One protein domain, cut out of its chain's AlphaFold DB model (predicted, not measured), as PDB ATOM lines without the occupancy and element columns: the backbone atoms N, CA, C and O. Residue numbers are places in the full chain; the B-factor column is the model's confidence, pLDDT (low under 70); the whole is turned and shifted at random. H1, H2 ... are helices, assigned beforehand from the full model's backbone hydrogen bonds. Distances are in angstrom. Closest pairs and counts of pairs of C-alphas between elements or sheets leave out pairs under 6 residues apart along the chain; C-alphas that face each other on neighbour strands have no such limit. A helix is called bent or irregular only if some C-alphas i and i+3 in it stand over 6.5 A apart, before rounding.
ATOM      1  N   ALA A  29     -29.966 -88.207 -60.558       72.81
ATOM      2  CA  ALA A  29     -29.094 -87.772 -59.464       72.81
ATOM      3  C   ALA A  29     -29.809 -86.865 -58.446       72.81
ATOM      4  O   ALA A  29     -29.424 -86.827 -57.285       72.81
ATOM      5  N   ASN A  30     -30.855 -86.148 -58.874       75.69
ATOM      6  CA  ASN A  30     -31.624 -85.228 -58.036       75.69
ATOM      7  C   ASN A  30     -33.120 -85.369 -58.345       75.69
ATOM      8  O   ASN A  30     -33.655 -84.590 -59.140       75.69
ATOM      9  N   PRO A  31     -33.801 -86.384 -57.786       80.00
ATOM     10  CA  PRO A  31     -35.229 -86.537 -58.001       80.00
ATOM     11  C   PRO A  31     -35.995 -85.363 -57.382       80.00
ATOM     12  O   PRO A  31     -35.575 -84.817 -56.355       80.00
ATOM     13  N   PRO A  32     -37.131 -84.969 -57.977       83.38
ATOM     14  CA  PRO A  32     -37.990 -83.961 -57.382       83.38
ATOM     15  C   PRO A  32     -38.453 -84.428 -55.992       83.38
ATOM     16  O   PRO A  32     -38.770 -85.595 -55.775       83.38
ATOM     17  N   GLY A  33     -38.425 -83.514 -55.022       88.81
ATOM     18  CA  GLY A  33     -38.797 -83.785 -53.633       88.81
ATOM     19  C   GLY A  33     -40.235 -83.379 -53.304       88.81
ATOM     20  O   GLY A  33     -40.965 -82.856 -54.144       88.81
ATOM     21  N   PHE A  34     -40.614 -83.544 -52.035       90.31
ATOM     22  CA  PHE A  34     -41.947 -83.204 -51.519       90.31
ATOM     23  C   PHE A  34     -42.406 -81.782 -51.871       90.31
ATOM     24  O   PHE A  34     -43.489 -81.603 -52.418       90.31
ATOM     25  N   TRP A  35     -41.573 -80.772 -51.606       92.25
ATOM     26  CA  TRP A  35     -41.927 -79.364 -51.827       92.25
ATOM     27  C   TRP A  35     -42.169 -79.028 -53.295       92.25
ATOM     28  O   TRP A  35     -43.057 -78.239 -53.609       92.25
ATOM     29  N   ARG A  36     -41.409 -79.664 -54.194       90.31
ATOM     30  CA  ARG A  36     -41.618 -79.524 -55.634       90.31
ATOM     31  C   ARG A  36     -42.960 -80.129 -56.038       90.31
ATOM     32  O   ARG A  36     -43.722 -79.469 -56.727       90.31
ATOM     33  N   GLY A  37     -43.275 -81.318 -55.519       91.50
ATOM     34  CA  GLY A  37     -44.573 -81.960 -55.727       91.50
ATOM     35  C   GLY A  37     -45.726 -81.108 -55.222       91.50
ATOM     36  O   GLY A  37     -46.686 -80.893 -55.951       91.50
ATOM     37  N   LEU A  38     -45.610 -80.558 -54.013       93.50
ATOM     38  CA  LEU A  38     -46.637 -79.699 -53.428       93.50
ATOM     39  C   LEU A  38     -46.933 -78.480 -54.304       93.50
ATOM     40  O   LEU A  38     -48.099 -78.185 -54.557       93.50
ATOM     41  N   PHE A  39     -45.893 -77.803 -54.793       92.75
ATOM     42  CA  PHE A  39     -46.059 -76.667 -55.693       92.75
ATOM     43  C   PHE A  39     -46.673 -77.084 -57.034       92.75
ATOM     44  O   PHE A  39     -47.688 -76.512 -57.427       92.75
ATOM     45  N   ASP A  40     -46.115 -78.108 -57.688       92.50
ATOM     46  CA  ASP A  40     -46.590 -78.606 -58.986       92.50
ATOM     47  C   ASP A  40     -48.069 -79.046 -58.906       92.50
ATOM     48  O   ASP A  40     -48.852 -78.795 -59.825       92.50
ATOM     49  N   GLY A  41     -48.487 -79.622 -57.772       92.00
ATOM     50  CA  GLY A  41     -49.879 -79.975 -57.499       92.00
ATOM     51  C   GLY A  41     -50.793 -78.770 -57.246       92.00
ATOM     52  O   GLY A  41     -51.943 -78.780 -57.680       92.00
ATOM     53  N   LEU A  42     -50.308 -77.710 -56.589       93.50
ATOM     54  CA  LEU A  42     -51.092 -76.485 -56.365       93.50
ATOM     55  C   LEU A  42     -51.390 -75.739 -57.671       93.50
ATOM     56  O   LEU A  42     -52.476 -75.185 -57.840       93.50
ATOM     57  N   VAL A  43     -50.441 -75.741 -58.609       92.94
ATOM     58  CA  VAL A  43     -50.589 -75.074 -59.912       92.94
ATOM     59  C   VAL A  43     -51.154 -75.992 -60.999       92.94
ATOM     60  O   VAL A  43     -51.172 -75.607 -62.167       92.94
ATOM     61  N   VAL A  44     -51.669 -77.176 -60.639       93.12
ATOM     62  CA  VAL A  44     -52.113 -78.219 -61.583       93.12
ATOM     63  C   VAL A  44     -53.083 -77.710 -62.650       93.12
ATOM     64  O   VAL A  44     -52.992 -78.116 -63.806       93.12
ATOM     65  N   PHE A  45     -53.982 -76.784 -62.300       89.88
ATOM     66  CA  PHE A  45     -54.934 -76.205 -63.247       89.88
ATOM     67  C   PHE A  45     -54.235 -75.375 -64.333       89.88
ATOM     68  O   PHE A  45     -54.542 -75.511 -65.516       89.88
ATOM     69  N   PHE A  46     -53.248 -74.564 -63.950       90.88
ATOM     70  CA  PHE A  46     -52.447 -73.792 -64.900       90.88
ATOM     71  C   PHE A  46     -51.535 -74.703 -65.725       90.88
ATOM     72  O   PHE A  46     -51.439 -74.526 -66.938       90.88
ATOM     73  N   SER A  47     -50.931 -75.720 -65.099       89.94
ATOM     74  CA  SER A  47     -50.104 -76.719 -65.789       89.94
ATOM     75  C   SER A  47     -50.900 -77.516 -66.825       89.94
ATOM     76  O   SER A  47     -50.389 -77.799 -67.907       89.94
ATOM     77  N   LEU A  48     -52.165 -77.834 -66.536       92.44
ATOM     78  CA  LEU A  48     -53.073 -78.484 -67.481       92.44
ATOM     79  C   LEU A  48     -53.342 -77.597 -68.700       92.44
ATOM     80  O   LEU A  48     -53.264 -78.080 -69.826       92.44
ATOM     81  N   ILE A  49     -53.620 -76.307 -68.491       92.19
ATOM     82  CA  ILE A  49     -53.833 -75.356 -69.592       92.19
ATOM     83  C   ILE A  49     -52.557 -75.237 -70.430       92.19
ATOM     84  O   ILE A  49     -52.615 -75.361 -71.651       92.19
ATOM     85  N   ALA A  50     -51.399 -75.057 -69.789       90.62
ATOM     86  CA  ALA A  50     -50.115 -74.963 -70.480       90.62
ATOM     87  C   ALA A  50     -49.812 -76.221 -71.313       90.62
ATOM     88  O   ALA A  50     -49.362 -76.095 -72.451       90.62
ATOM     89  N   SER A  51     -50.126 -77.414 -70.798       90.88
ATOM     90  CA  SER A  51     -49.918 -78.691 -71.496       90.88
ATOM     91  C   SER A  51     -50.737 -78.840 -72.788       90.88
ATOM     92  O   SER A  51     -50.412 -79.703 -73.598       90.88
ATOM     93  N   ILE A  52     -51.791 -78.041 -73.003       92.50
ATOM     94  CA  ILE A  52     -52.571 -78.063 -74.257       92.50
ATOM     95  C   ILE A  52     -51.853 -77.277 -75.360       92.50
ATOM     96  O   ILE A  52     -51.963 -77.609 -76.538       92.50
ATOM     97  N   PHE A  53     -51.118 -76.233 -74.981       93.88
ATOM     98  CA  PHE A  53     -50.437 -75.336 -75.915       93.88
ATOM     99  C   PHE A  53     -48.944 -75.641 -76.064       93.88
ATOM    100  O   PHE A  53     -48.299 -75.110 -76.964       93.88
ATOM    101  N   THR A  54     -48.382 -76.465 -75.179       90.69
ATOM    102  CA  THR A  54     -46.949 -76.763 -75.116       90.69
ATOM    103  C   THR A  54     -46.716 -78.218 -74.725       90.69
ATOM    104  O   THR A  54     -47.518 -78.802 -73.999       90.69
ATOM    105  N   ASP A  55     -45.573 -78.782 -75.119       87.31
ATOM    106  CA  ASP A  55     -45.125 -80.127 -74.721       87.31
ATOM    107  C   ASP A  55     -44.623 -80.188 -73.261       87.31
ATOM    108  O   ASP A  55     -43.604 -80.807 -72.940       87.31
ATOM    109  N   ILE A  56     -45.316 -79.510 -72.344       86.38
ATOM    110  CA  ILE A  56     -45.011 -79.516 -70.913       86.38
ATOM    111  C   ILE A  56     -45.822 -80.618 -70.240       86.38
ATOM    112  O   ILE A  56     -47.031 -80.734 -70.418       86.38
ATOM    113  N   ARG A  57     -45.157 -81.425 -69.409       85.94
ATOM    114  CA  ARG A  57     -45.824 -82.439 -68.589       85.94
ATOM    115  C   ARG A  57     -46.382 -81.801 -67.326       85.94
ATOM    116  O   ARG A  57     -45.683 -81.072 -66.632       85.94
ATOM    117  N   ILE A  58     -47.615 -82.166 -66.991       89.38
ATOM    118  CA  ILE A  58     -48.289 -81.729 -65.761       89.38
ATOM    119  C   ILE A  58     -47.562 -82.260 -64.509       89.38
ATOM    120  O   ILE A  58     -47.573 -81.624 -63.462       89.38
ATOM    121  N   TYR A  59     -46.903 -83.416 -64.628       84.94
ATOM    122  CA  TYR A  59     -46.207 -84.115 -63.549       84.94
ATOM    123  C   TYR A  59     -44.734 -84.364 -63.922       84.94
ATOM    124  O   TYR A  59     -44.426 -84.712 -65.067       84.94
ATOM    125  N   ALA A  60     -43.824 -84.211 -62.954       84.75
ATOM    126  CA  ALA A  60     -42.386 -84.339 -63.161       84.75
ATOM    127  C   ALA A  60     -41.947 -85.782 -63.475       84.75
ATOM    128  O   ALA A  60     -42.179 -86.716 -62.710       84.75
ATOM    129  N   TYR A  61     -41.240 -85.953 -64.593       83.38
ATOM    130  CA  TYR A  61     -40.611 -87.209 -65.003       83.38
ATOM    131  C   TYR A  61     -39.123 -86.970 -65.310       83.38
ATOM    132  O   TYR A  61     -38.819 -85.965 -65.957       83.38
ATOM    133  N   PRO A  62     -38.200 -87.879 -64.940       80.19
ATOM    134  CA  PRO A  62     -38.399 -89.095 -64.148       80.19
ATOM    135  C   PRO A  62     -38.477 -88.797 -62.641       80.19
ATOM    136  O   PRO A  62     -37.613 -88.124 -62.083       80.19
ATOM    137  N   ASN A  63     -39.500 -89.329 -61.968       76.81
ATOM    138  CA  ASN A  63     -39.572 -89.323 -60.509       76.81
ATOM    139  C   ASN A  63     -38.927 -90.608 -59.959       76.81
ATOM    140  O   ASN A  63     -39.278 -91.705 -60.394       76.81
ATOM    141  N   ALA A  64     -37.986 -90.475 -59.021       69.25
ATOM    142  CA  ALA A  64     -37.300 -91.600 -58.376       69.25
ATOM    143  C   ALA A  64     -37.543 -91.666 -56.852       69.25
ATOM    144  O   ALA A  64     -36.738 -92.243 -56.122       69.25
ATOM    145  N   GLY A  65     -38.653 -91.104 -56.350       71.06
ATOM    146  CA  GLY A  65     -39.032 -91.211 -54.938       71.06
ATOM    147  C   GLY A  65     -40.493 -90.845 -54.645       71.06
ATOM    148  O   GLY A  65     -41.061 -89.949 -55.259       71.06
ATOM    149  N   GLY A  66     -41.106 -91.508 -53.657       80.75
ATOM    150  CA  GLY A  66     -42.533 -91.326 -53.327       80.75
ATOM    151  C   GLY A  66     -42.892 -89.997 -52.641       80.75
ATOM    152  O   GLY A  66     -44.066 -89.671 -52.485       80.75
ATOM    153  N   TRP A  67     -41.903 -89.199 -52.225       87.81
ATOM    154  CA  TRP A  67     -42.146 -87.916 -51.552       87.81
ATOM    155  C   TRP A  67     -42.744 -86.858 -52.476       87.81
ATOM    156  O   TRP A  67     -43.590 -86.080 -52.037       87.81
ATOM    157  N   TYR A  68     -42.326 -86.838 -53.744       89.88
ATOM    158  CA  TYR A  68     -42.927 -85.971 -54.753       89.88
ATOM    159  C   TYR A  68     -44.408 -86.310 -54.964       89.88
ATOM    160  O   TYR A  68     -45.232 -85.401 -54.985       89.88
ATOM    161  N   ASP A  69     -44.760 -87.600 -54.999       89.94
ATOM    162  CA  ASP A  69     -46.148 -88.062 -55.150       89.94
ATOM    163  C   ASP A  69     -47.036 -87.609 -53.997       89.94
ATOM    164  O   ASP A  69     -48.144 -87.122 -54.219       89.94
ATOM    165  N   LEU A  70     -46.533 -87.718 -52.762       91.81
ATOM    166  CA  LEU A  70     -47.248 -87.247 -51.578       91.81
ATOM    167  C   LEU A  70     -47.496 -85.735 -51.640       91.81
ATOM    168  O   LEU A  70     -48.614 -85.283 -51.392       91.81
ATOM    169  N   GLY A  71     -46.466 -84.959 -51.986       92.38
ATOM    170  CA  GLY A  71     -46.587 -83.511 -52.144       92.38
ATOM    171  C   GLY A  71     -47.592 -83.147 -53.232       92.38
ATOM    172  O   GLY A  71     -48.515 -82.374 -52.984       92.38
ATOM    173  N   TYR A  72     -47.464 -83.762 -54.409       92.19
ATOM    174  CA  TYR A  72     -48.344 -83.537 -55.553       92.19
ATOM    175  C   TYR A  72     -49.798 -83.873 -55.227       92.19
ATOM    176  O   TYR A  72     -50.683 -83.057 -55.473       92.19
ATOM    177  N   PHE A  73     -50.056 -85.014 -54.587       91.75
ATOM    178  CA  PHE A  73     -51.400 -85.398 -54.162       91.75
ATOM    179  C   PHE A  73     -52.028 -84.379 -53.200       91.75
ATOM    180  O   PHE A  73     -53.190 -84.003 -53.376       91.75
ATOM    181  N   ILE A  74     -51.267 -83.898 -52.211       92.69
ATOM    182  CA  ILE A  74     -51.735 -82.867 -51.273       92.69
ATOM    183  C   ILE A  74     -52.002 -81.549 -52.010       92.69
ATOM    184  O   ILE A  74     -53.047 -80.938 -51.792       92.69
ATOM    185  N   GLY A  75     -51.100 -81.133 -52.901       92.62
ATOM    186  CA  GLY A  75     -51.234 -79.903 -53.682       92.62
ATOM    187  C   GLY A  75     -52.467 -79.919 -54.585       92.62
ATOM    188  O   GLY A  75     -53.281 -78.999 -54.524       92.62
ATOM    189  N   VAL A  76     -52.658 -80.999 -55.350       92.69
ATOM    190  CA  VAL A  76     -53.830 -81.194 -56.220       92.69
ATOM    191  C   VAL A  76     -55.113 -81.220 -55.399       92.69
ATOM    192  O   VAL A  76     -56.088 -80.556 -55.754       92.69
ATOM    193  N   SER A  77     -55.108 -81.955 -54.282       90.00
ATOM    194  CA  SER A  77     -56.254 -82.005 -53.376       90.00
ATOM    195  C   SER A  77     -56.593 -80.602 -52.884       90.00
ATOM    196  O   SER A  77     -57.741 -80.197 -52.993       90.00
ATOM    197  N   ALA A  78     -55.619 -79.820 -52.421       89.19
ATOM    198  CA  ALA A  78     -55.849 -78.449 -51.971       89.19
ATOM    199  C   ALA A  78     -56.379 -77.531 -53.091       89.19
ATOM    200  O   ALA A  78     -57.329 -76.784 -52.856       89.19
ATOM    201  N   ALA A  79     -55.818 -77.616 -54.301       87.50
ATOM    202  CA  ALA A  79     -56.178 -76.756 -55.429       87.50
ATOM    203  C   ALA A  79     -57.559 -77.059 -56.036       87.50
ATOM    204  O   ALA A  79     -58.249 -76.137 -56.468       87.50
ATOM    205  N   LEU A  80     -57.978 -78.330 -56.072       83.69
ATOM    206  CA  LEU A  80     -59.206 -78.760 -56.759       83.69
ATOM    207  C   LEU A  80     -60.423 -78.972 -55.837       83.69
ATOM    208  O   LEU A  80     -61.503 -79.270 -56.342       83.69
ATOM    209  N   GLY A  81     -60.297 -78.811 -54.510       72.25
ATOM    210  CA  GLY A  81     -61.466 -78.856 -53.605       72.25
ATOM    211  C   GLY A  81     -61.290 -79.554 -52.251       72.25
ATOM    212  O   GLY A  81     -62.274 -79.877 -51.592       72.25
TER     213      GLY A  81
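AT A GLANCE: This is residues 29 to 81 of the 112 residues of an uncharacterized protein of Candidatus Latescibacteria bacterium ADurb.Bin168 (UniProt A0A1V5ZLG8). Two helices, H1 and H3, run side by side the same way, and H2 turns off from the end of H1 to make a corner like an L. From the far end of H2 the long link, residues 54 to 65, folds back to the beginning of H3, and the whole makes a flat slab. The printed part has 53 residues with three named helices, H1, H2 and H3 in that order along the chain, and no named strand; its class is all helix. It is compact, with a radius of gyration of the C-alphas of 10.8 A, and the C-alphas span 29 by 27 by 11 A.

IN THESE COORDINATES: Residues 29 to 33 come before the first helix. H1 is residues 34 to 42, from C-alpha 34 at (-41.947, -83.204, -51.519) to C-alpha 42, 12.3 A away. After Val 43, H2 is residues 44 to 53, and its first and last C-alphas are 14.7 A apart; C-alpha 53 stands at (-50.437, -75.336, -75.915). Residues 54 to 65 hold no named element. H3, the longest helix, is residues 66 to 80 and measures 21.2 A from its first to its last C-alpha, ending with C-alpha 80 at (-59.206, -78.760, -56.759). No helix is bent or irregular.

HOW THE PARTS SIT: H1 and H3 touch, with 45 pairs of C-alphas within 8 A. Their closest C-alphas are those of Leu 38 and Gly 71, 4.0 A apart. They run the same way at a shallow tilt of 25 degrees, and their centres are 6.2 A apart. H1 and H2 are close but not clearly touching, and their closest C-alphas are those of Asp 40 and Ser 47, 7.9 A apart. Their lines are only just about perpendicular, at 70.1 degrees. H2 and H3 only just touch, with 3 pairs of C-alphas within 8 A; H3 touches H2 with residues 76 to 79 alone. The closest C-alphas of these two are those of Val 44 and Val 76, 6.4 A apart, and their lines are about perpendicular at 88 degrees. In H1 and H3 every O i to N i+4 pair is within hydrogen-bond range, while in H2 4 of 6 are.

THE WHOLE: The two C-alphas farthest apart are those of Ala 29 and Gly 81, the first and last printed residues, at 34.1 A. The printed part has no cut. The link from H1 to H2 is tight, with 1 residue, and the link from H2 to H3 is long, with 12 residues; the C-alphas of residues 54 to 65 lie 4 to 16 A from the mean of the C-alphas. The mean pLDDT of the printed part is 87.7, and in this model 1 printed residue, Ala 64, is under 70.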